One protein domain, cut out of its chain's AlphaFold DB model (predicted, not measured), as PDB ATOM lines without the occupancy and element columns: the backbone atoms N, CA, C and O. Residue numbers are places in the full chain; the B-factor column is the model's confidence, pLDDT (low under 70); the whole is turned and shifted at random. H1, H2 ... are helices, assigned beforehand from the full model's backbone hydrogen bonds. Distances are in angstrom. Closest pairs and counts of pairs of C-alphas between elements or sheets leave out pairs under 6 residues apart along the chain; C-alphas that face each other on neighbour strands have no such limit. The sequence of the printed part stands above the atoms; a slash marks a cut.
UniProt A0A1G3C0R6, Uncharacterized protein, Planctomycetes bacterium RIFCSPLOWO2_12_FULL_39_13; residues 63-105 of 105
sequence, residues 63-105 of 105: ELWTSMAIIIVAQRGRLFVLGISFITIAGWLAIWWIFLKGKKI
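AT A GLANCE: This is residues 63 to 105 of the 105 residues of an uncharacterized protein of Planctomycetes bacterium RIFCSPLOWO2_12_FULL_39_13 (UniProt A0A1G3C0R6). A short helix, H1, and a much longer one, H2, meet near their ends as a lopsided V, and the long arm with its tail runs away from the corner. Residues 85 to 105, of which 85 to 100 belong to H2, stand free. The printed part has 43 residues with two named helices, H1 then H2, and no named strand; the class is all helix. It is extended, with a radius of gyration of the C-alphas of 14.6 A and spans of 44 by 21 by 7 A.

HOW THE PARTS SIT: H1, residues 64 to 76, and H2, residues 78 to 100, form a helical hairpin with a tight link of 1 residue. They run opposite ways at a steep tilt of 44 degrees. They touch through residues 69 to 73 of H1 and 80 to 81 of H2 alone; the closest C-alphas, of Val 73 and Val 81, are 6.5 A apart. Every O i to N i+4 pair is within hydrogen-bond range in H2, and 7 of 9 in H1.

IN THESE COORDINATES: H1 begins at C-alpha 64 (205.700, 236.002, 209.981) and is 17.7 A long. H2 is 32.2 A long and ends at C-alpha 100 (225.917, 247.527, 195.350).

THE WHOLE: The C-alphas farthest apart, of Gln 75 and Lys 104, are 44.9 A apart. The printed part has no cut. Residues 100 to 105 have pLDDT under 70.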
ATOM      1  N   GLU A  63     203.848 239.780 211.686       73.19
ATOM      2  CA  GLU A  63     203.132 238.588 211.223       73.19
ATOM      3  C   GLU A  63     204.029 237.346 211.178       73.19
ATOM      4  O   GLU A  63     203.920 236.488 212.051       73.19
ATOM      5  N   LEU A  64     204.946 237.241 210.208       83.56
ATOM      6  CA  LEU A  64     205.700 236.002 209.981       83.56
ATOM      7  C   LEU A  64     206.872 235.823 210.952       83.56
ATOM      8  O   LEU A  64     206.853 234.925 211.794       83.56
ATOM      9  N   TRP A  65     207.902 236.669 210.865       85.75
ATOM     10  CA  TRP A  65     209.117 236.482 211.661       85.75
ATOM     11  C   TRP A  65     208.873 236.734 213.146       85.75
ATOM     12  O   TRP A  65     209.321 235.950 213.977       85.75
ATOM     13  N   THR A  66     208.132 237.787 213.492       82.44
ATOM     14  CA  THR A  66     207.890 238.169 214.891       82.44
ATOM     15  C   THR A  66     207.105 237.098 215.645       82.44
ATOM     16  O   THR A  66     207.503 236.714 216.746       82.44
ATOM     17  N   SER A  67     206.061 236.529 215.031       86.06
ATOM     18  CA  SER A  67     205.304 235.424 215.632       86.06
ATOM     19  C   SER A  67     206.131 234.140 215.706       86.06
ATOM     20  O   SER A  67     206.162 233.473 216.742       86.06
ATOM     21  N   MET A  68     206.862 233.802 214.634       86.62
ATOM     22  CA  MET A  68     207.723 232.616 214.614       86.62
ATOM     23  C   MET A  68     208.871 232.715 215.621       86.62
ATOM     24  O   MET A  68     209.217 231.719 216.252       86.62
ATOM     25  N   ALA A  69     209.446 233.901 215.817       86.06
ATOM     26  CA  ALA A  69     210.552 234.117 216.736       86.06
ATOM     27  C   ALA A  69     210.172 233.729 218.168       86.06
ATOM     28  O   ALA A  69     210.965 233.071 218.835       86.06
ATOM     29  N   ILE A  70     208.953 234.043 218.624       87.50
ATOM     30  CA  ILE A  70     208.473 233.662 219.963       87.50
ATOM     31  C   ILE A  70     208.461 232.135 220.119       87.50
ATOM     32  O   ILE A  70     208.981 231.605 221.104       87.50
ATOM     33  N   ILE A  71     207.936 231.419 219.120       89.06
ATOM     34  CA  ILE A  71     207.863 229.950 219.120       89.06
ATOM     35  C   ILE A  71     209.274 229.340 219.107       89.06
ATOM     36  O   ILE A  71     209.570 228.424 219.874       89.06
ATOM     37  N   ILE A  72     210.176 229.873 218.277       88.31
ATOM     38  CA  ILE A  72     211.554 229.379 218.163       88.31
ATOM     39  C   ILE A  72     212.340 229.651 219.452       88.31
ATOM     40  O   ILE A  72     213.092 228.780 219.896       88.31
ATOM     41  N   VAL A  73     212.151 230.813 220.088       91.62
ATOM     42  CA  VAL A  73     212.751 231.107 221.398       91.62
ATOM     43  C   VAL A  73     212.241 230.125 222.450       91.62
ATOM     44  O   VAL A  73     213.051 229.620 223.225       91.62
ATOM     45  N   ALA A  74     210.940 229.823 222.467       89.94
ATOM     46  CA  ALA A  74     210.359 228.883 223.423       89.94
ATOM     47  C   ALA A  74     210.915 227.454 223.267       89.94
ATOM     48  O   ALA A  74     211.084 226.761 224.264       89.94
ATOM     49  N   GLN A  75     211.241 227.022 222.042       92.12
ATOM     50  CA  GLN A  75     211.733 225.662 221.777       92.12
ATOM     51  C   GLN A  75     213.262 225.511 221.833       92.12
ATOM     52  O   GLN A  75     213.762 224.520 222.357       92.12
ATOM     53  N   ARG A  76     214.022 226.452 221.253       86.06
ATOM     54  CA  ARG A  76     215.490 226.358 221.077       86.06
ATOM     55  C   ARG A  76     216.281 227.395 221.873       86.06
ATOM     56  O   ARG A  76     217.511 227.387 221.846       86.06
ATOM     57  N   GLY A  77     215.596 228.284 222.586       89.00
ATOM     58  CA  GLY A  77     216.215 229.327 223.391       89.00
ATOM     59  C   GLY A  77     216.668 230.553 222.591       89.00
ATOM     60  O   GLY A  77     216.727 230.582 221.363       89.00
ATOM     61  N   ARG A  78     217.014 231.608 223.335       87.94
ATOM     62  CA  ARG A  78     217.322 232.950 222.803       87.94
ATOM     63  C   ARG A  78     218.567 232.991 221.911       87.94
ATOM     64  O   ARG A  78     218.596 233.735 220.936       87.94
ATOM     65  N   LEU A  79     219.586 232.190 222.232       89.06
ATOM     66  CA  LEU A  79     220.858 232.170 221.495       89.06
ATOM     67  C   LEU A  79     220.680 231.708 220.046       89.06
ATOM     68  O   LEU A  79     221.359 232.213 219.155       89.06
ATOM     69  N   PHE A  80     219.738 230.797 219.799       88.56
ATOM     70  CA  PHE A  80     219.465 230.303 218.455       88.56
ATOM     71  C   PHE A  80     218.861 231.398 217.562       88.56
ATOM     72  O   PHE A  80     219.309 231.595 216.435       88.56
ATOM     73  N   VAL A  81     217.903 232.169 218.089       87.31
ATOM     74  CA  VAL A  81     217.290 233.290 217.355       87.31
ATOM     75  C   VAL A  81     218.295 234.413 217.106       87.31
ATOM     76  O   VAL A  81     218.354 234.927 215.993       87.31
ATOM     77  N   LEU A  82     219.151 234.725 218.086       88.19
ATOM     78  CA  LEU A  82     220.250 235.677 217.887       88.19
ATOM     79  C   LEU A  82     221.199 235.230 216.767       88.19
ATOM     80  O   LEU A  82     221.576 236.047 215.930       88.19
ATOM     81  N   GLY A  83     221.545 233.940 216.716       91.81
ATOM     82  CA  GLY A  83     222.368 233.378 215.646       91.81
ATOM     83  C   GLY A  83     221.754 233.592 214.261       91.81
ATOM     84  O   GLY A  83     222.445 234.050 213.352       91.81
ATOM     85  N   ILE A  84     220.447 233.346 214.115       89.25
ATOM     86  CA  ILE A  84     219.728 233.608 212.858       89.25
ATOM     87  C   ILE A  84     219.808 235.092 212.495       89.25
ATOM     88  O   ILE A  84     220.166 235.416 211.365       89.25
ATOM     89  N   SER A  85     219.556 235.999 213.444       87.62
ATOM     90  CA  SER A  85     219.639 237.442 213.192       87.62
ATOM     91  C   SER A  85     221.025 237.874 212.702       87.62
ATOM     92  O   SER A  85     221.120 238.631 211.736       87.62
ATOM     93  N   PHE A  86     222.103 237.361 213.304       91.44
ATOM     94  CA  PHE A  86     223.469 237.640 212.848       91.44
ATOM     95  C   PHE A  86     223.725 237.129 211.428       91.44
ATOM     96  O   PHE A  86     224.304 237.853 210.618       91.44
ATOM     97  N   ILE A  87     223.265 235.915 211.107       92.56
ATOM     98  CA  ILE A  87     223.397 235.333 209.765       92.56
ATOM     99  C   ILE A  87     222.633 236.173 208.741       92.56
ATOM    100  O   ILE A  87     223.172 236.480 207.679       92.56
ATOM    101  N   THR A  88     221.410 236.600 209.055       88.44
ATOM    102  CA  THR A  88     220.601 237.443 208.168       88.44
ATOM    103  C   THR A  88     221.272 238.794 207.914       88.44
ATOM    104  O   THR A  88     221.367 239.217 206.762       88.44
ATOM    105  N   ILE A  89     221.801 239.449 208.953       88.88
ATOM    106  CA  ILE A  89     222.541 240.712 208.806       88.88
ATOM    107  C   ILE A  89     223.790 240.508 207.938       88.88
ATOM    108  O   ILE A  89     224.022 241.276 207.005       88.88
ATOM    109  N   ALA A  90     224.572 239.458 208.201       91.62
ATOM    110  CA  ALA A  90     225.759 239.136 207.414       91.62
ATOM    111  C   ALA A  90     225.415 238.838 205.945       91.62
ATOM    112  O   ALA A  90     226.111 239.307 205.047       91.62
ATOM    113  N   GLY A  91     224.312 238.127 205.693       91.50
ATOM    114  CA  GLY A  91     223.807 237.841 204.350       91.50
ATOM    115  C   GLY A  91     223.440 239.111 203.583       91.50
ATOM    116  O   GLY A  91     223.892 239.302 202.456       91.50
ATOM    117  N   TRP A  92     222.697 240.029 204.207       85.69
ATOM    118  CA  TRP A  92     222.359 241.317 203.589       85.69
ATOM    119  C   TRP A  92     223.583 242.203 203.347       85.69
ATOM    120  O   TRP A  92     223.673 242.850 202.303       85.69
ATOM    121  N   LEU A  93     224.555 242.204 204.264       85.00
ATOM    122  CA  LEU A  93     225.823 242.911 204.074       85.00
ATOM    123  C   LEU A  93     226.651 242.310 202.932       85.00
ATOM    124  O   LEU A  93     227.249 243.062 202.161       85.00
ATOM    125  N   ALA A  94     226.658 240.984 202.780       87.31
ATOM    126  CA  ALA A  94     227.324 240.302 201.672       87.31
ATOM    127  C   ALA A  94     226.656 240.631 200.328       87.31
ATOM    128  O   ALA A  94     227.348 240.977 199.372       87.31
ATOM    129  N   ILE A  95     225.319 240.619 200.266       85.94
ATOM    130  CA  ILE A  95     224.555 241.037 199.079       85.94
ATOM    131  C   ILE A  95     224.891 242.485 198.714       85.94
ATOM    132  O   ILE A  95     225.193 242.776 197.557       85.94
ATOM    133  N   TRP A  96     224.894 243.390 199.695       82.81
ATOM    134  CA  TRP A  96     225.282 244.780 199.473       82.81
ATOM    135  C   TRP A  96     226.714 244.888 198.927       82.81
ATOM    136  O   TRP A  96     226.962 245.599 197.952       82.81
ATOM    137  N   TRP A  97     227.654 244.140 199.503       80.56
ATOM    138  CA  TRP A  97     229.053 244.162 199.088       80.56
ATOM    139  C   TRP A  97     229.264 243.633 197.662       80.56
ATOM    140  O   TRP A  97     230.069 244.203 196.928       80.56
ATOM    141  N   ILE A  98     228.525 242.596 197.252       83.00
ATOM    142  CA  ILE A  98     228.630 241.979 195.921       83.00
ATOM    143  C   ILE A  98     227.924 242.825 194.851       83.00
ATOM    144  O   ILE A  98     228.494 243.077 193.793       83.00
ATOM    145  N   PHE A  99     226.693 243.279 195.108       75.75
ATOM    146  CA  PHE A  99     225.847 243.895 194.077       75.75
ATOM    147  C   PHE A  99     225.876 245.425 194.059       75.75
ATOM    148  O   PHE A  99     225.686 246.026 193.000       75.75
ATOM    149  N   LEU A 100     226.082 246.074 195.209       69.69
ATOM    150  CA  LEU A 100     225.917 247.527 195.350       69.69
ATOM    151  C   LEU A 100     227.246 248.276 195.480       69.69
ATOM    152  O   LEU A 100     227.323 249.430 195.073       69.69
ATOM    153  N   LYS A 101     228.323 247.628 195.942       64.94
ATOM    154  CA  LYS A 101     229.647 248.267 196.070       64.94
ATOM    155  C   LYS A 101     230.254 248.713 194.725       64.94
ATOM    156  O   LYS A 101     231.083 249.617 194.709       64.94
ATOM    157  N   GLY A 102     229.856 248.084 193.614       56.19
ATOM    158  CA  GLY A 102     230.365 248.374 192.264       56.19
ATOM    159  C   GLY A 102     229.479 249.278 191.399       56.19
ATOM    160  O   GLY A 102     229.945 249.787 190.383       56.19
ATOM    161  N   LYS A 103     228.216 249.506 191.779       53.12
ATOM    162  CA  LYS A 103     227.292 250.356 191.018       53.12
ATOM    163  C   LYS A 103     227.315 251.780 191.575       53.12
ATOM    164  O   LYS A 103     226.618 252.084 192.538       53.12
ATOM    165  N   LYS A 104     228.098 252.659 190.938       46.78
ATOM    166  CA  LYS A 104     227.823 254.103 190.959       46.78
ATOM    167  C   LYS A 104     226.545 254.321 190.142       46.78
ATOM    168  O   LYS A 104     226.613 254.330 188.917       46.78
ATOM    169  N   ILE A 105     225.402 254.357 190.820       50.44
ATOM    170  CA  ILE A 105     224.151 254.915 190.286       50.44
ATOM    171  C   ILE A 105     224.170 256.398 190.618       50.44
ATOM    172  O   ILE A 105     224.536 256.694 191.777       50.44
TER     173      ILE A 105